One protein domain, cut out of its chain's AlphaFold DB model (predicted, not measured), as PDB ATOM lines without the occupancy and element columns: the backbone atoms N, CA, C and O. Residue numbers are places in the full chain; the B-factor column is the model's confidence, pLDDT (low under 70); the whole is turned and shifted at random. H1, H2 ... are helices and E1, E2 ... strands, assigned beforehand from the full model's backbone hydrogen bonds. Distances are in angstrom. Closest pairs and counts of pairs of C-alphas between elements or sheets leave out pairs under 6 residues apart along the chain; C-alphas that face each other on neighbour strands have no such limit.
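AT A GLANCE: This is residues 32 to 157 of the 804 residues of an uncharacterized protein of Macrostomum lignano (UniProt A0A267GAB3). The printed part is a long rod of three small antiparallel sheets strung one after another: E2 E3 E4 near one end, the curled sheet E7 E8 E9 E10 in the middle, and E11 E12 E13 near the other end, where the short helix H1 makes the tip. The little hairpin E5 E6 sits at the joint between the first two sheets, and the last two are partly face to face with their strands crossed. It has 126 residues, mostly strand by class, with thirteen named strands in order E1 to E13 and then one named helix, H1. It is extended, with a radius of gyration of the C-alphas of 21.8 A, and spans 73 by 26 by 22 A.

HOW THE PARTS SIT: Begin at E1, residues 33 to 36, which pairs with no named strand. Next come E2, residues 40 to 45, E3, 48 to 53, and E4, 61 to 66, a meander, each strand the antiparallel neighbour of the one before; look for N 43 and O 50 at 3.0 A, and N 51 and O 63 at 2.9 A. E4 runs on into E5, residues 68 to 70, at 84 degrees, and E5 forms a hairpin with E6, residues 76 to 78, where N 69 and O 77 are 2.8 A apart. The closest C-alphas of E5 and E9, residues 105 to 116, are those of Cys 69 and Leu 105, 5.2 A. E7, residues 82 to 87, E8, 90 to 98, E9 and E10, 122 to 124, form a second meander, strongly twisted; find N 85 and O 92 at 2.7 A, N 93 and O 111 at 2.8 A, and N 115 and O 123 at 2.9 A. E9 bends by 74 degrees at residue 113. E11, residues 128 to 133, E12, 136 to 142, and E13, 148 to 153, make a third meander, with N 131 and O 138 at 2.8 A and N 139 and O 152 at 2.8 A. These last two sheets form a sandwich, two sheets face to face, their strands at 62 degrees; the closest C-alphas of E9 and E12 are those of Cys 115 and Cys 142, 5.7 A. H1, residues 154 to 157, is on the sheet E11 E12 E13 at a height of 4.9 A, over none of its strands; it is too short for any O i to N i+4 pair, and its one O i to N i+3 pair is not within range.

IN THESE COORDINATES: Find C-alpha 33 at (-37.700, -3.973, -2.003), where E1 begins. E9 starts from C-alpha 105 at (-44.703, -30.440, -0.493) and runs 26.8 A; E8 measures 24.2 A and E12 17.5 A. H1 ends at C-alpha 157, (-46.967, -61.417, -29.940).

THE WHOLE: The C-alphas of Pro 56 and Ile 157, the two farthest apart, are 72.7 A from each other. The printed part has no cut and no long link. Its mean pLDDT is 75.1, and 31 residues are under 70, among them 54 to 62 and 143 to 147.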
ATOM      1  N   GLY A  32     -35.339  -6.729  -4.303       66.38
ATOM      2  CA  GLY A  32     -35.357  -5.341  -4.786       66.38
ATOM      3  C   GLY A  32     -36.184  -4.356  -3.944       66.38
ATOM      4  O   GLY A  32     -36.123  -3.154  -4.202       66.38
ATOM      5  N   VAL A  33     -36.896  -4.813  -2.908       66.50
ATOM      6  CA  VAL A  33     -37.700  -3.973  -2.003       66.50
ATOM      7  C   VAL A  33     -36.910  -3.628  -0.738       66.50
ATOM      8  O   VAL A  33     -36.360  -4.509  -0.079       66.50
ATOM      9  N   GLN A  34     -36.859  -2.342  -0.375       72.88
ATOM     10  CA  GLN A  34     -36.213  -1.883   0.858       72.88
ATOM     11  C   GLN A  34     -37.186  -1.877   2.039       72.88
ATOM     12  O   GLN A  34     -38.186  -1.159   2.001       72.88
ATOM     13  N   ILE A  35     -36.845  -2.591   3.112       72.12
ATOM     14  CA  ILE A  35     -37.624  -2.635   4.353       72.12
ATOM     15  C   ILE A  35     -36.877  -2.035   5.556       72.12
ATOM     16  O   ILE A  35     -35.646  -2.146   5.629       72.12
ATOM     17  N   PRO A  36     -37.590  -1.386   6.498       71.00
ATOM     18  CA  PRO A  36     -37.003  -0.853   7.728       71.00
ATOM     19  C   PRO A  36     -36.469  -1.947   8.663       71.00
ATOM     20  O   PRO A  36     -36.897  -3.098   8.618       71.00
ATOM     21  N   VAL A  37     -35.555  -1.565   9.557       68.25
ATOM     22  CA  VAL A  37     -35.071  -2.434  10.642       68.25
ATOM     23  C   VAL A  37     -36.218  -2.826  11.583       68.25
ATOM     24  O   VAL A  37     -37.024  -1.978  11.956       68.25
ATOM     25  N   ASN A  38     -36.241  -4.096  11.993       67.06
ATOM     26  CA  ASN A  38     -37.268  -4.796  12.778       67.06
ATOM     27  C   ASN A  38     -38.610  -5.029  12.068       67.06
ATOM     28  O   ASN A  38     -39.559  -5.471  12.715       67.06
ATOM     29  N   ASP A  39     -38.689  -4.773  10.762       70.38
ATOM     30  CA  ASP A  39     -39.887  -5.042   9.968       70.38
ATOM     31  C   ASP A  39     -39.800  -6.395   9.242       70.38
ATOM     32  O   ASP A  39     -38.709  -6.943   9.015       70.38
ATOM     33  N   THR A  40     -40.962  -6.942   8.884       75.62
ATOM     34  CA  THR A  40     -41.080  -8.242   8.207       75.62
ATOM     35  C   THR A  40     -41.577  -8.085   6.779       75.62
ATOM     36  O   THR A  40     -42.596  -7.442   6.545       75.62
ATOM     37  N   TYR A  41     -40.905  -8.734   5.829       78.50
ATOM     38  CA  TYR A  41     -41.335  -8.806   4.434       78.50
ATOM     39  C   TYR A  41     -41.656 -10.242   4.051       78.50
ATOM     40  O   TYR A  41     -40.809 -11.124   4.196       78.50
ATOM     41  N   THR A  42     -42.865 -10.464   3.544       78.00
ATOM     42  CA  THR A  42     -43.308 -11.774   3.071       78.00
ATOM     43  C   THR A  42     -43.555 -11.717   1.571       78.00
ATOM     44  O   THR A  42     -44.312 -10.867   1.106       78.00
ATOM     45  N   TYR A  43     -42.941 -12.631   0.824       76.25
ATOM     46  CA  TYR A  43     -43.139 -12.779  -0.618       76.25
ATOM     47  C   TYR A  43     -43.221 -14.256  -1.013       76.25
ATOM     48  O   TYR A  43     -42.768 -15.138  -0.283       76.25
ATOM     49  N   LEU A  44     -43.829 -14.531  -2.167       69.75
ATOM     50  CA  LEU A  44     -43.917 -15.872  -2.739       69.75
ATOM     51  C   LEU A  44     -42.810 -16.061  -3.774       69.75
ATOM     52  O   LEU A  44     -42.724 -15.301  -4.736       69.75
ATOM     53  N   GLN A  45     -41.993 -17.098  -3.600       72.25
ATOM     54  CA  GLN A  45     -41.000 -17.520  -4.584       72.25
ATOM     55  C   GLN A  45     -41.247 -18.989  -4.935       72.25
ATOM     56  O   GLN A  45     -41.077 -19.885  -4.104       72.25
ATOM     57  N   GLY A  46     -41.705 -19.245  -6.164       74.44
ATOM     58  CA  GLY A  46     -42.276 -20.548  -6.517       74.44
ATOM     59  C   GLY A  46     -43.491 -20.850  -5.634       74.44
ATOM     60  O   GLY A  46     -44.397 -20.027  -5.546       74.44
ATOM     61  N   CYS A  47     -43.482 -21.993  -4.938       76.31
ATOM     62  CA  CYS A  47     -44.545 -22.393  -3.997       76.31
ATOM     63  C   CYS A  47     -44.155 -22.273  -2.525       76.31
ATOM     64  O   CYS A  47     -44.740 -22.926  -1.658       76.31
ATOM     65  N   HIS A  48     -43.162 -21.434  -2.247       75.69
ATOM     66  CA  HIS A  48     -42.706 -21.138  -0.903       75.69
ATOM     67  C   HIS A  48     -43.046 -19.698  -0.539       75.69
ATOM     68  O   HIS A  48     -42.711 -18.763  -1.264       75.69
ATOM     69  N   GLU A  49     -43.687 -19.530   0.611       82.00
ATOM     70  CA  GLU A  49     -43.825 -18.239   1.271       82.00
ATOM     71  C   GLU A  49     -42.541 -17.975   2.054       82.00
ATOM     72  O   GLU A  49     -42.179 -18.734   2.955       82.00
ATOM     73  N   ILE A  50     -41.815 -16.931   1.674       81.19
ATOM     74  CA  ILE A  50     -40.569 -16.532   2.314       81.19
ATOM     75  C   ILE A  50     -40.854 -15.296   3.151       81.19
ATOM     76  O   ILE A  50     -41.171 -14.238   2.614       81.19
ATOM     77  N   THR A  51     -40.711 -15.429   4.466       80.19
ATOM     78  CA  THR A  51     -40.804 -14.320   5.415       80.19
ATOM     79  C   THR A  51     -39.409 -13.948   5.889       80.19
ATOM     80  O   THR A  51     -38.747 -14.729   6.574       80.19
ATOM     81  N   CYS A  52     -38.957 -12.755   5.534       79.00
ATOM     82  CA  CYS A  52     -37.671 -12.200   5.928       79.00
ATOM     83  C   CYS A  52     -37.852 -11.135   7.010       79.00
ATOM     84  O   CYS A  52     -38.755 -10.305   6.916       79.00
ATOM     85  N   VAL A  53     -36.979 -11.142   8.018       76.50
ATOM     86  CA  VAL A  53     -36.937 -10.115   9.072       76.50
ATOM     87  C   VAL A  53     -35.640  -9.322   8.942       76.50
ATOM     88  O   VAL A  53     -34.561  -9.905   8.813       76.50
ATOM     89  N   CYS A  54     -35.734  -7.992   8.975       68.81
ATOM     90  CA  CYS A  54     -34.561  -7.119   8.955       68.81
ATOM     91  C   CYS A  54     -34.009  -6.908  10.377       68.81
ATOM     92  O   CYS A  54     -34.465  -6.015  11.083       68.81
ATOM     93  N   ASP A  55     -33.033  -7.715  10.803       66.25
ATOM     94  CA  ASP A  55     -32.328  -7.564  12.091       66.25
ATOM     95  C   ASP A  55     -30.966  -6.863  11.876       66.25
ATOM     96  O   ASP A  55     -30.223  -7.255  10.973       66.25
ATOM     97  N   PRO A  56     -30.603  -5.831  12.664       58.66
ATOM     98  CA  PRO A  56     -29.353  -5.093  12.478       58.66
ATOM     99  C   PRO A  56     -28.098  -5.828  12.997       58.66
ATOM    100  O   PRO A  56     -26.988  -5.399  12.685       58.66
ATOM    101  N   ASN A  57     -28.244  -6.912  13.770       57.47
ATOM    102  CA  ASN A  57     -27.146  -7.643  14.422       57.47
ATOM    103  C   ASN A  57     -26.894  -9.050  13.851       57.47
ATOM    104  O   ASN A  57     -25.906  -9.689  14.217       57.47
ATOM    105  N   LEU A  58     -27.758  -9.550  12.966       53.47
ATOM    106  CA  LEU A  58     -27.661 -10.889  12.380       53.47
ATOM    107  C   LEU A  58     -27.619 -10.803  10.851       53.47
ATOM    108  O   LEU A  58     -28.384 -10.068  10.229       53.47
ATOM    109  N   GLN A  59     -26.741 -11.586  10.221       52.22
ATOM    110  CA  GLN A  59     -26.785 -11.788   8.772       52.22
ATOM    111  C   GLN A  59     -28.090 -12.520   8.409       52.22
ATOM    112  O   GLN A  59     -28.185 -13.725   8.591       52.22
ATOM    113  N   GLN A  60     -29.087 -11.753   7.950       55.16
ATOM    114  CA  GLN A  60     -30.319 -12.136   7.238       55.16
ATOM    115  C   GLN A  60     -31.012 -13.439   7.689       55.16
ATOM    116  O   GLN A  60     -30.634 -14.541   7.299       55.16
ATOM    117  N   MET A  61     -32.131 -13.310   8.409       58.78
ATOM    118  CA  MET A  61     -33.029 -14.431   8.702       58.78
ATOM    119  C   MET A  61     -34.267 -14.390   7.798       58.78
ATOM    120  O   MET A  61     -35.191 -13.611   8.028       58.78
ATOM    121  N   CYS A  62     -34.302 -15.262   6.789       68.06
ATOM    122  CA  CYS A  62     -35.502 -15.557   6.009       68.06
ATOM    123  C   CYS A  62     -35.991 -16.969   6.334       68.06
ATOM    124  O   CYS A  62     -35.229 -17.935   6.267       68.06
ATOM    125  N   LYS A  63     -37.269 -17.096   6.686       73.19
ATOM    126  CA  LYS A  63     -37.933 -18.376   6.917       73.19
ATOM    127  C   LYS A  63     -38.803 -18.701   5.710       73.19
ATOM    128  O   LYS A  63     -39.704 -17.944   5.377       73.19
ATOM    129  N   SER A  64     -38.526 -19.833   5.076       76.88
ATOM    130  CA  SER A  64     -39.331 -20.368   3.980       76.88
ATOM    131  C   SER A  64     -40.357 -21.361   4.525       76.88
ATOM    132  O   SER A  64     -40.006 -22.252   5.303       76.88
ATOM    133  N   VAL A  65     -41.618 -21.207   4.127       76.94
ATOM    134  CA  VAL A  65     -42.718 -22.125   4.429       76.94
ATOM    135  C   VAL A  65     -43.321 -22.607   3.106       76.94
ATOM    136  O   VAL A  65     -43.803 -21.781   2.330       76.94
ATOM    137  N   PRO A  66     -43.323 -23.920   2.815       75.88
ATOM    138  CA  PRO A  66     -43.973 -24.443   1.616       75.88
ATOM    139  C   PRO A  66     -45.498 -24.267   1.730       75.88
ATOM    140  O   PRO A  66     -46.095 -24.651   2.741       75.88
ATOM    141  N   LYS A  67     -46.121 -23.680   0.702       77.62
ATOM    142  CA  LYS A  67     -47.578 -23.450   0.607       77.62
ATOM    143  C   LYS A  67     -48.283 -24.420  -0.334       77.62
ATOM    144  O   LYS A  67     -49.475 -24.649  -0.173       77.62
ATOM    145  N   GLY A  68     -47.559 -25.000  -1.286       79.06
ATOM    146  CA  GLY A  68     -48.125 -25.927  -2.257       79.06
ATOM    147  C   GLY A  68     -47.063 -26.694  -3.033       79.06
ATOM    148  O   GLY A  68     -45.866 -26.447  -2.890       79.06
ATOM    149  N   CYS A  69     -47.517 -27.615  -3.872       80.94
ATOM    150  CA  CYS A  69     -46.683 -28.340  -4.820       80.94
ATOM    151  C   CYS A  69     -46.536 -27.532  -6.108       80.94
ATOM    152  O   CYS A  69     -47.512 -26.976  -6.613       80.94
ATOM    153  N   LEU A  70     -45.328 -27.497  -6.667       74.06
ATOM    154  CA  LEU A  70     -45.076 -26.831  -7.940       74.06
ATOM    155  C   LEU A  70     -45.597 -27.690  -9.101       74.06
ATOM    156  O   LEU A  70     -45.104 -28.789  -9.352       74.06
ATOM    157  N   HIS A  71     -46.587 -27.174  -9.822       74.69
ATOM    158  CA  HIS A  71     -47.086 -27.749 -11.061       74.69
ATOM    159  C   HIS A  71     -46.045 -27.581 -12.184       74.69
ATOM    160  O   HIS A  71     -45.391 -26.538 -12.249       74.69
ATOM    161  N   PRO A  72     -45.937 -28.511 -13.151       65.06
ATOM    162  CA  PRO A  72     -45.046 -28.364 -14.313       65.06
ATOM    163  C   PRO A  72     -45.297 -27.112 -15.171       65.06
ATOM    164  O   PRO A  72     -44.427 -26.697 -15.929       65.06
ATOM    165  N   LEU A  73     -46.482 -26.505 -15.046       67.44
ATOM    166  CA  LEU A  73     -46.850 -25.234 -15.692       67.44
ATOM    167  C   LEU A  73     -46.445 -23.995 -14.866       67.44
ATOM    168  O   LEU A  73     -46.815 -22.881 -15.219       67.44
ATOM    169  N   GLY A  74     -45.714 -24.175 -13.761       66.88
ATOM    170  CA  GLY A  74     -45.220 -23.099 -12.897       66.88
ATOM    171  C   GLY A  74     -46.221 -22.571 -11.863       66.88
ATOM    172  O   GLY A  74     -45.899 -21.630 -11.145       66.88
ATOM    173  N   THR A  75     -47.418 -23.154 -11.768       77.44
ATOM    174  CA  THR A  75     -48.448 -22.781 -10.784       77.44
ATOM    175  C   THR A  75     -48.325 -23.588  -9.493       77.44
ATOM    176  O   THR A  75     -47.774 -24.686  -9.493       77.44
ATOM    177  N   CYS A  76     -48.841 -23.062  -8.383       79.31
ATOM    178  CA  CYS A  76     -48.831 -23.760  -7.098       79.31
ATOM    179  C   CYS A  76     -50.157 -24.458  -6.835       79.31
ATOM    180  O   CYS A  76     -51.218 -23.863  -7.001       79.31
ATOM    181  N   VAL A  77     -50.071 -25.721  -6.434       82.81
ATOM    182  CA  VAL A  77     -51.212 -26.567  -6.090       82.81
ATOM    183  C   VAL A  77     -51.269 -26.723  -4.580       82.81
ATOM    184  O   VAL A  77     -50.278 -27.129  -3.972       82.81
ATOM    185  N   ASP A  78     -52.418 -26.422  -3.982       82.94
ATOM    186  CA  ASP A  78     -52.600 -26.463  -2.532       82.94
ATOM    187  C   ASP A  78     -52.353 -27.859  -1.937       82.94
ATOM    188  O   ASP A  78     -52.566 -28.895  -2.573       82.94
ATOM    189  N   GLU A  79     -51.923 -27.892  -0.674       82.62
ATOM    190  CA  GLU A  79     -51.750 -29.133   0.081       82.62
ATOM    191  C   GLU A  79     -53.069 -29.932   0.128       82.62
ATOM    192  O   GLU A  79     -54.123 -29.425   0.507       82.62
ATOM    193  N   ASN A  80     -52.998 -31.215  -0.233       81.50
ATOM    194  CA  ASN A  80     -54.100 -32.166  -0.428       81.50
ATOM    195  C   ASN A  80     -54.963 -31.970  -1.684       81.50
ATOM    196  O   ASN A  80     -55.876 -32.772  -1.904       81.50
ATOM    197  N   ALA A  81     -54.679 -30.982  -2.535       82.31
ATOM    198  CA  ALA A  81     -55.366 -30.853  -3.814       82.31
ATOM    199  C   ALA A  81     -54.842 -31.869  -4.845       82.31
ATOM    200  O   ALA A  81     -53.668 -32.264  -4.843       82.31
ATOM    201  N   ARG A  82     -55.746 -32.302  -5.731       84.69
ATOM    202  CA  ARG A  82     -55.434 -33.151  -6.886       84.69
ATOM    203  C   ARG A  82     -55.062 -32.286  -8.081       84.69
ATOM    204  O   ARG A  82     -55.717 -31.277  -8.324       84.69
ATOM    205  N   TYR A  83     -54.061 -32.708  -8.842       82.69
ATOM    206  CA  TYR A  83     -53.676 -32.043 -10.084       82.69
ATOM    207  C   TYR A  83     -53.211 -33.039 -11.142       82.69
ATOM    208  O   TYR A  83     -52.700 -34.111 -10.818       82.69
ATOM    209  N   GLU A  84     -53.395 -32.674 -12.410       84.25
ATOM    210  CA  GLU A  84     -52.957 -33.481 -13.545       84.25
ATOM    211  C   GLU A  84     -51.567 -33.060 -14.019       84.25
ATOM    212  O   GLU A  84     -51.300 -31.893 -14.268       84.25
ATOM    213  N   MET A  85     -50.679 -34.027 -14.198       76.50
ATOM    214  CA  MET A  85     -49.335 -33.847 -14.711       76.50
ATOM    215  C   MET A  85     -49.166 -34.651 -15.997       76.50
ATOM    216  O   MET A  85     -49.321 -35.873 -16.009       76.50
ATOM    217  N   ASN A  86     -48.792 -33.961 -17.074       75.75
ATOM    218  CA  ASN A  86     -48.402 -34.602 -18.325       75.75
ATOM    219  C   ASN A  86     -46.943 -35.053 -18.226       75.75
ATOM    220  O   ASN A  86     -46.043 -34.243 -17.998       75.75
ATOM    221  N   THR A  87     -46.711 -36.345 -18.406       71.75
ATOM    222  CA  THR A  87     -45.381 -36.953 -18.466       71.75
ATOM    223  C   THR A  87     -45.135 -37.510 -19.866       71.75
ATOM    224  O   THR A  87     -46.035 -37.575 -20.703       71.75
ATOM    225  N   THR A  88     -43.917 -37.982 -20.124       68.31
ATOM    226  CA  THR A  88     -43.588 -38.720 -21.355       68.31
ATOM    227  C   THR A  88     -44.314 -40.065 -21.478       68.31
ATOM    228  O   THR A  88     -44.210 -40.710 -22.515       68.31
ATOM    229  N   ARG A  89     -45.032 -40.497 -20.432       67.69
ATOM    230  CA  ARG A  89     -45.766 -41.769 -20.369       67.69
ATOM    231  C   ARG A  89     -47.284 -41.590 -20.414       67.69
ATOM    232  O   ARG A  89     -48.008 -42.549 -20.670       67.69
ATOM    233  N   GLY A  90     -47.789 -40.378 -20.190       76.38
ATOM    234  CA  GLY A  90     -49.223 -40.121 -20.161       76.38
ATOM    235  C   GLY A  90     -49.631 -38.999 -19.215       76.38
ATOM    236  O   GLY A  90     -48.810 -38.201 -18.768       76.38
ATOM    237  N   VAL A  91     -50.923 -38.947 -18.905       82.25
ATOM    238  CA  VAL A  91     -51.499 -37.993 -17.948       82.25
ATOM    239  C   VAL A  91     -51.661 -38.680 -16.601       82.25
ATOM    240  O   VAL A  91     -52.387 -39.671 -16.493       82.25
ATOM    241  N   HIS A  92     -51.010 -38.140 -15.574       82.69
ATOM    242  CA  HIS A  92     -51.086 -38.620 -14.198       82.69
ATOM    243  C   HIS A  92     -51.892 -37.650 -13.343       82.69
ATOM    244  O   HIS A  92     -51.651 -36.455 -13.393       82.69
ATOM    245  N   GLU A  93     -52.806 -38.144 -12.519       85.00
ATOM    246  CA  GLU A  93     -53.445 -37.371 -11.455       85.00
ATOM    247  C   GLU A  93     -52.700 -37.638 -10.143       85.00
ATOM    248  O   GLU A  93     -52.694 -38.772  -9.659       85.00
ATOM    249  N   CYS A  94     -52.069 -36.609  -9.584       84.50
ATOM    250  CA  CYS A  94     -51.293 -36.657  -8.346       84.50
ATOM    251  C   CYS A  94     -51.992 -35.878  -7.228       84.50
ATOM    252  O   CYS A  94     -52.768 -34.961  -7.493       84.50
ATOM    253  N   ILE A  95     -51.685 -36.211  -5.974       85.50
ATOM    254  CA  ILE A  95     -52.140 -35.475  -4.790       85.50
ATOM    255  C   ILE A  95     -50.945 -34.745  -4.188       85.50
ATOM    256  O   ILE A  95     -49.922 -35.360  -3.884       85.50
ATOM    257  N   CYS A  96     -51.073 -33.438  -3.977       85.56
ATOM    258  CA  CYS A  96     -50.048 -32.686  -3.266       85.56
ATOM    259  C   CYS A  96     -50.024 -33.094  -1.786       85.56
ATOM    260  O   CYS A  96     -51.021 -32.924  -1.087       85.56
ATOM    261  N   ARG A  97     -48.913 -33.643  -1.284       84.62
ATOM    262  CA  ARG A  97     -48.776 -34.044   0.125       84.62
ATOM    263  C   ARG A  97     -47.477 -33.533   0.717       84.62
ATOM    264  O   ARG A  97     -46.480 -33.349   0.021       84.62
ATOM    265  N   ARG A  98     -47.501 -33.337   2.032       82.44
ATOM    266  CA  ARG A  98     -46.321 -32.989   2.818       82.44
ATOM    267  C   ARG A  98     -45.458 -34.223   3.003       82.44
ATOM    268  O   ARG A  98     -45.951 -35.265   3.435       82.44
ATOM    269  N   GLU A  99     -44.183 -34.103   2.661       75.06
ATOM    270  CA  GLU A  99     -43.220 -35.170   2.905       75.06
ATOM    271  C   GLU A  99     -43.001 -35.385   4.408       75.06
ATOM    272  O   GLU A  99     -43.289 -34.526   5.245       75.06
ATOM    273  N   ILE A 100     -42.465 -36.558   4.756       70.62
ATOM    274  CA  ILE A 100     -42.202 -36.975   6.145       70.62
ATOM    275  C   ILE A 100     -41.251 -35.996   6.857       70.62
ATOM    276  O   ILE A 100     -41.304 -35.851   8.077       70.62
ATOM    277  N   ASP A 101     -40.403 -35.297   6.102       65.38
ATOM    278  CA  ASP A 101     -39.481 -34.290   6.623       65.38
ATOM    279  C   ASP A 101     -40.175 -32.990   7.088       65.38
ATOM    280  O   ASP A 101     -39.547 -32.163   7.754       65.38
ATOM    281  N   GLY A 102     -41.460 -32.807   6.752       63.31
ATOM    282  CA  GLY A 102     -42.283 -31.640   7.070       63.31
ATOM    283  C   GLY A 102     -41.897 -30.348   6.338       63.31
ATOM    284  O   GLY A 102     -42.566 -29.327   6.531       63.31
ATOM    285  N   LYS A 103     -40.837 -30.378   5.519       63.56
ATOM    286  CA  LYS A 103     -40.180 -29.208   4.915       63.56
ATOM    287  C   LYS A 103     -40.514 -29.024   3.438       63.56
ATOM    288  O   LYS A 103     -40.338 -27.914   2.937       63.56
ATOM    289  N   SER A 104     -41.040 -30.059   2.786       70.62
ATOM    290  CA  SER A 104     -41.361 -30.052   1.357       70.62
ATOM    291  C   SER A 104     -42.789 -30.544   1.091       70.62
ATOM    292  O   SER A 104     -43.314 -31.404   1.802       70.62
ATOM    293  N   LEU A 105     -43.426 -29.982   0.062       77.19
ATOM    294  CA  LEU A 105     -44.703 -30.440  -0.493       77.19
ATOM    295  C   LEU A 105     -44.434 -30.992  -1.896       77.19
ATOM    296  O   LEU A 105     -43.933 -30.263  -2.754       77.19
ATOM    297  N   VAL A 106     -44.750 -32.267  -2.129       78.25
ATOM    298  CA  VAL A 106     -44.531 -32.934  -3.423       78.25
ATOM    299  C   VAL A 106     -45.784 -33.675  -3.891       78.25
ATOM    300  O   VAL A 106     -46.632 -34.086  -3.095       78.25
ATOM    301  N   GLY A 107     -45.914 -33.840  -5.208       74.56
ATOM    302  CA  GLY A 107     -46.945 -34.691  -5.794       74.56
ATOM    303  C   GLY A 107     -46.687 -36.151  -5.453       74.56
ATOM    304  O   GLY A 107     -45.694 -36.727  -5.888       74.56
ATOM    305  N   THR A 108     -47.586 -36.754  -4.687       74.56
ATOM    306  CA  THR A 108     -47.547 -38.171  -4.307       74.56
ATOM    307  C   THR A 108     -48.844 -38.857  -4.727       74.56
ATOM    308  O   THR A 108     -49.774 -38.208  -5.205       74.56
ATOM    309  N   GLU A 109     -48.908 -40.184  -4.590       77.25
ATOM    310  CA  GLU A 109     -50.103 -40.970  -4.938       77.25
ATOM    311  C   GLU A 109     -50.569 -40.760  -6.396       77.25
ATOM    312  O   GLU A 109     -51.762 -40.771  -6.695       77.25
ATOM    313  N   CYS A 110     -49.619 -40.564  -7.315       75.75
ATOM    314  CA  CYS A 110     -49.911 -40.342  -8.725       75.75
ATOM    315  C   CYS A 110     -50.536 -41.584  -9.372       75.75
ATOM    316  O   CYS A 110     -49.947 -42.665  -9.371       75.75
ATOM    317  N   THR A 111     -51.713 -41.415  -9.968       78.75
ATOM    318  CA  THR A 111     -52.418 -42.453 -10.733       78.75
ATOM    319  C   THR A 111     -52.497 -42.055 -12.196       78.75
ATOM    320  O   THR A 111     -52.834 -40.917 -12.512       78.75
ATOM    321  N   ILE A 112     -52.168 -42.967 -13.109       79.44
ATOM    322  CA  ILE A 112     -52.259 -42.676 -14.540       79.44
ATOM    323  C   ILE A 112     -53.730 -42.712 -14.973       79.44
ATOM    324  O   ILE A 112     -54.448 -43.684 -14.742       79.44
ATOM    325  N   LYS A 113     -54.200 -41.618 -15.576       81.31
ATOM    326  CA  LYS A 113     -55.559 -41.492 -16.130       81.31
ATOM    327  C   LYS A 113     -55.603 -41.937 -17.580       81.31
ATOM    328  O   LYS A 113     -56.581 -42.540 -18.016       81.31
ATOM    329  N   ARG A 114     -54.556 -41.591 -18.329       85.25
ATOM    330  CA  ARG A 114     -54.427 -41.859 -19.759       85.25
ATOM    331  C   ARG A 114     -52.983 -42.180 -20.085       85.25
ATOM    332  O   ARG A 114     -52.101 -41.411 -19.713       85.25
ATOM    333  N   CYS A 115     -52.757 -43.267 -20.801       83.25
ATOM    334  CA  CYS A 115     -51.435 -43.645 -21.276       83.25
ATOM    335  C   CYS A 115     -51.168 -43.017 -22.641       83.25
ATOM    336  O   CYS A 115     -52.065 -42.985 -23.480       83.25
ATOM    337  N   LEU A 116     -49.953 -42.525 -22.862       82.19
ATOM    338  CA  LEU A 116     -49.523 -42.041 -24.172       82.19
ATOM    339  C   LEU A 116     -49.050 -43.230 -25.019       82.19
ATOM    340  O   LEU A 116     -48.190 -43.996 -24.578       82.19
ATOM    341  N   ASP A 117     -49.632 -43.377 -26.202       82.88
ATOM    342  CA  ASP A 117     -49.238 -44.341 -27.229       82.88
ATOM    343  C   ASP A 117     -48.109 -43.755 -28.098       82.88
ATOM    344  O   ASP A 117     -47.909 -42.538 -28.165       82.88
ATOM    345  N   VAL A 118     -47.347 -44.616 -28.770       83.38
ATOM    346  CA  VAL A 118     -46.217 -44.233 -29.627       83.38
ATOM    347  C   VAL A 118     -46.652 -43.375 -30.823       83.38
ATOM    348  O   VAL A 118     -45.842 -42.622 -31.361       83.38
ATOM    349  N   ASP A 119     -47.925 -43.456 -31.219       80.69
ATOM    350  CA  ASP A 119     -48.539 -42.607 -32.248       80.69
ATOM    351  C   ASP A 119     -48.947 -41.208 -31.734       80.69
ATOM    352  O   ASP A 119     -49.445 -40.383 -32.500       80.69
ATOM    353  N   GLY A 120     -48.713 -40.922 -30.448       78.06
ATOM    354  CA  GLY A 120     -49.049 -39.659 -29.796       78.06
ATOM    355  C   GLY A 120     -50.496 -39.570 -29.303       78.06
ATOM    356  O   GLY A 120     -50.889 -38.526 -28.775       78.06
ATOM    357  N   THR A 121     -51.299 -40.629 -29.448       84.19
ATOM    358  CA  THR A 121     -52.675 -40.669 -28.940       84.19
ATOM    359  C   THR A 121     -52.727 -41.077 -27.470       84.19
ATOM    360  O   THR A 121     -51.866 -41.789 -26.959       84.19
ATOM    361  N   TYR A 122     -53.759 -40.616 -26.761       84.75
ATOM    362  CA  TYR A 122     -54.002 -41.003 -25.374       84.75
ATOM    363  C   TYR A 122     -54.997 -42.164 -25.310       84.75
ATOM    364  O   TYR A 122     -56.099 -42.059 -25.847       84.75
ATOM    365  N   LYS A 123     -54.625 -43.242 -24.616       82.31
ATOM    366  CA  LYS A 123     -55.450 -44.435 -24.373       82.31
ATOM    367  C   LYS A 123     -55.956 -44.468 -22.936       82.31
ATOM    368  O   LYS A 123     -55.240 -44.072 -22.010       82.31
ATOM    369  N   SER A 124     -57.181 -44.941 -22.744       82.38
ATOM    370  CA  SER A 124     -57.798 -45.070 -21.423       82.38
ATOM    371  C   SER A 124     -57.234 -46.266 -20.655       82.38
ATOM    372  O   SER A 124     -56.730 -47.230 -21.234       82.38
ATOM    373  N   VAL A 125     -57.339 -46.228 -19.326       79.00
ATOM    374  CA  VAL A 125     -56.969 -47.361 -18.463       79.00
ATOM    375  C   VAL A 125     -57.727 -48.625 -18.885       79.00
ATOM    376  O   VAL A 125     -58.950 -48.610 -18.999       79.00
ATOM    377  N   GLY A 126     -56.998 -49.725 -19.088       75.12
ATOM    378  CA  GLY A 126     -57.531 -51.006 -19.566       75.12
ATOM    379  C   GLY A 126     -57.430 -51.227 -21.080       75.12
ATOM    380  O   GLY A 126     -57.568 -52.365 -21.525       75.12
ATOM    381  N   GLU A 127     -57.138 -50.191 -21.871       81.69
ATOM    382  CA  GLU A 127     -56.918 -50.331 -23.314       81.69
ATOM    383  C   GLU A 127     -55.488 -50.780 -23.641       81.69
ATOM    384  O   GLU A 127     -54.553 -50.579 -22.855       81.69
ATOM    385  N   ARG A 128     -55.314 -51.390 -24.821       83.81
ATOM    386  CA  ARG A 128     -53.984 -51.707 -25.353       83.81
ATOM    387  C   ARG A 128     -53.302 -50.431 -25.843       83.81
ATOM    388  O   ARG A 128     -53.934 -49.603 -26.494       83.81
ATOM    389  N   VAL A 129     -52.020 -50.303 -25.531       84.62
ATOM    390  CA  VAL A 129     -51.171 -49.163 -25.876       84.62
ATOM    391  C   VAL A 129     -49.840 -49.675 -26.408       84.62
ATOM    392  O   VAL A 129     -49.257 -50.600 -25.833       84.62
ATOM    393  N   THR A 130     -49.355 -49.091 -27.501       84.62
ATOM    394  CA  THR A 130     -48.023 -49.413 -28.020       84.62
ATOM    395  C   THR A 130     -47.006 -48.432 -27.456       84.62
ATOM    396  O   THR A 130     -47.194 -47.222 -27.513       84.62
ATOM    397  N   VAL A 131     -45.908 -48.932 -26.895       82.31
ATOM    398  CA  VAL A 131     -44.867 -48.092 -26.288       82.31
ATOM    399  C   VAL A 131     -43.497 -48.456 -26.827       82.31
ATOM    400  O   VAL A 131     -43.189 -49.626 -27.050       82.31
ATOM    401  N   SER A 132     -42.655 -47.446 -27.027       79.88
ATOM    402  CA  SER A 132     -41.252 -47.641 -27.387       79.88
ATOM    403  C   SER A 132     -40.390 -47.518 -26.137       79.88
ATOM    404  O   SER A 132     -40.272 -46.437 -25.560       79.88
ATOM    405  N   LEU A 133     -39.784 -48.625 -25.713       71.94
ATOM    406  CA  LEU A 133     -38.812 -48.647 -24.623       71.94
ATOM    407  C   LEU A 133     -37.443 -48.962 -25.223       71.94
ATOM    408  O   LEU A 133     -37.225 -50.046 -25.765       71.94
ATOM    409  N   SER A 134     -36.531 -47.989 -25.168       70.19
ATOM    410  CA  SER A 134     -35.161 -48.112 -25.694       70.19
ATOM    411  C   SER A 134     -35.095 -48.558 -27.166       70.19
ATOM    412  O   SER A 134     -34.204 -49.308 -27.554       70.19
ATOM    413  N   GLY A 135     -36.056 -48.118 -27.990       68.69
ATOM    414  CA  GLY A 135     -36.126 -48.427 -29.425       68.69
ATOM    415  C   GLY A 135     -36.849 -49.729 -29.785       68.69
ATOM    416  O   GLY A 135     -37.042 -49.994 -30.968       68.69
ATOM    417  N   THR A 136     -37.289 -50.519 -28.801       75.06
ATOM    418  CA  THR A 136     -38.103 -51.725 -29.030       75.06
ATOM    419  C   THR A 136     -39.574 -51.420 -28.769       75.06
ATOM    420  O   THR A 136     -39.907 -50.804 -27.755       75.06
ATOM    421  N   LEU A 137     -40.457 -51.849 -29.677       82.06
ATOM    422  CA  LEU A 137     -41.899 -51.646 -29.545       82.06
ATOM    423  C   LEU A 137     -42.550 -52.777 -28.736       82.06
ATOM    424  O   LEU A 137     -42.428 -53.963 -29.068       82.06
ATOM    425  N   PHE A 138     -43.290 -52.389 -27.705       83.62
ATOM    426  CA  PHE A 138     -44.081 -53.266 -26.851       83.62
ATOM    427  C   PHE A 138     -45.559 -52.938 -27.010       83.62
ATOM    428  O   PHE A 138     -45.926 -51.769 -27.069       83.62
ATOM    429  N   GLU A 139     -46.406 -53.960 -27.026       84.56
ATOM    430  CA  GLU A 139     -47.832 -53.797 -26.772       84.56
ATOM    431  C   GLU A 139     -48.070 -54.063 -25.282       84.56
ATOM    432  O   GLU A 139     -47.739 -55.131 -24.760       84.56
ATOM    433  N   CYS A 140     -48.602 -53.064 -24.589       83.00
ATOM    434  CA  CYS A 140     -48.926 -53.100 -23.171       83.00
ATOM    435  C   CYS A 140     -50.418 -52.828 -22.973       83.00
ATOM    436  O   CYS A 140     -51.118 -52.372 -23.869       83.00
ATOM    437  N   THR A 141     -50.920 -53.064 -21.769       84.19
ATOM    438  CA  THR A 141     -52.216 -52.559 -21.305       84.19
ATOM    439  C   THR A 141     -51.993 -51.327 -20.430       84.19
ATOM    440  O   THR A 141     -51.129 -51.348 -19.551       84.19
ATOM    441  N   CYS A 142     -52.769 -50.263 -20.639       81.88
ATOM    442  CA  CYS A 142     -52.696 -49.058 -19.815       81.88
ATOM    443  C   CYS A 142     -53.112 -49.370 -18.368       81.88
ATOM    444  O   CYS A 142     -54.262 -49.742 -18.113       81.88
ATOM    445  N   GLY A 143     -52.177 -49.274 -17.419       67.69
ATOM    446  CA  GLY A 143     -52.376 -49.761 -16.056       67.69
ATOM    447  C   GLY A 143     -52.743 -48.644 -15.086       67.69
ATOM    448  O   GLY A 143     -51.906 -47.840 -14.725       67.69
ATOM    449  N   GLY A 144     -53.970 -48.610 -14.564       58.38
ATOM    450  CA  GLY A 144     -54.436 -47.476 -13.739       58.38
ATOM    451  C   GLY A 144     -53.621 -47.184 -12.465       58.38
ATOM    452  O   GLY A 144     -53.671 -46.071 -11.947       58.38
ATOM    453  N   ARG A 145     -52.861 -48.165 -11.954       54.19
ATOM    454  CA  ARG A 145     -52.009 -48.035 -10.754       54.19
ATOM    455  C   ARG A 145     -50.508 -48.224 -11.027       54.19
ATOM    456  O   ARG A 145     -49.705 -47.883 -10.167       54.19
ATOM    457  N   MET A 146     -50.143 -48.776 -12.187       57.44
ATOM    458  CA  MET A 146     -48.764 -48.954 -12.660       57.44
ATOM    459  C   MET A 146     -48.720 -48.509 -14.121       57.44
ATOM    460  O   MET A 146     -49.468 -49.083 -14.902       57.44
ATOM    461  N   ASP A 147     -47.869 -47.536 -14.475       67.62
ATOM    462  CA  ASP A 147     -47.821 -46.859 -15.790       67.62
ATOM    463  C   ASP A 147     -48.264 -47.737 -16.978       67.62
ATOM    464  O   ASP A 147     -49.253 -47.441 -17.647       67.62
ATOM    465  N   TYR A 148     -47.584 -48.868 -17.189       75.31
ATOM    466  CA  TYR A 148     -47.935 -49.866 -18.194       75.31
ATOM    467  C   TYR A 148     -47.910 -51.270 -17.577       75.31
ATOM    468  O   TYR A 148     -46.981 -51.624 -16.851       75.31
ATOM    469  N   CYS A 149     -48.915 -52.087 -17.890       73.19
ATOM    470  CA  CYS A 149     -49.050 -53.466 -17.416       73.19
ATOM    471  C   CYS A 149     -49.048 -54.451 -18.589       73.19
ATOM    472  O   CYS A 149     -49.391 -54.081 -19.707       73.19
ATOM    473  N   ASN A 150     -48.731 -55.725 -18.337       77.31
ATOM    474  CA  ASN A 150     -48.828 -56.811 -19.328       77.31
ATOM    475  C   ASN A 150     -48.118 -56.508 -20.662       77.31
ATOM    476  O   ASN A 150     -48.646 -56.787 -21.736       77.31
ATOM    477  N   CYS A 151     -46.931 -55.911 -20.590       73.88
ATOM    478  CA  CYS A 151     -46.144 -55.565 -21.765       73.88
ATOM    479  C   CYS A 151     -45.523 -56.804 -22.411       73.88
ATOM    480  O   CYS A 151     -44.799 -57.550 -21.755       73.88
ATOM    481  N   SER A 152     -45.751 -56.988 -23.709       76.88
ATOM    482  CA  SER A 152     -45.059 -57.978 -24.539       76.88
ATOM    483  C   SER A 152     -44.489 -57.295 -25.777       76.88
ATOM    484  O   SER A 152     -45.094 -56.365 -26.306       76.88
ATOM    485  N   THR A 153     -43.317 -57.719 -26.253       77.25
ATOM    486  CA  THR A 153     -42.777 -57.175 -27.507       77.25
ATOM    487  C   THR A 153     -43.715 -57.522 -28.661       77.25
ATOM    488  O   THR A 153     -44.257 -58.629 -28.725       77.25
ATOM    489  N   LEU A 154     -43.888 -56.599 -29.608       71.44
ATOM    490  CA  LEU A 154     -44.694 -56.848 -30.813       71.44
ATOM    491  C   LEU A 154     -44.179 -58.052 -31.621       71.44
ATOM    492  O   LEU A 154     -44.955 -58.749 -32.276       71.44
ATOM    493  N   GLU A 155     -42.877 -58.325 -31.538       68.44
ATOM    494  CA  GLU A 155     -42.239 -59.500 -32.129       68.44
ATOM    495  C   GLU A 155     -42.642 -60.811 -31.436       68.44
ATOM    496  O   GLU A 155     -42.933 -61.795 -32.118       68.44
ATOM    497  N   SER A 156     -42.737 -60.821 -30.101       62.84
ATOM    498  CA  SER A 156     -43.200 -61.980 -29.328       62.84
ATOM    499  C   SER A 156     -44.674 -62.284 -29.602       62.84
ATOM    500  O   SER A 156     -45.029 -63.427 -29.878       62.84
ATOM    501  N   ILE A 157     -45.530 -61.256 -29.650       65.75
ATOM    502  CA  ILE A 157     -46.967 -61.417 -29.940       65.75
ATOM    503  C   ILE A 157     -47.185 -62.011 -31.335       65.75
ATOM    504  O   ILE A 157     -47.995 -62.919 -31.510       65.75
TER     505      ILE A 157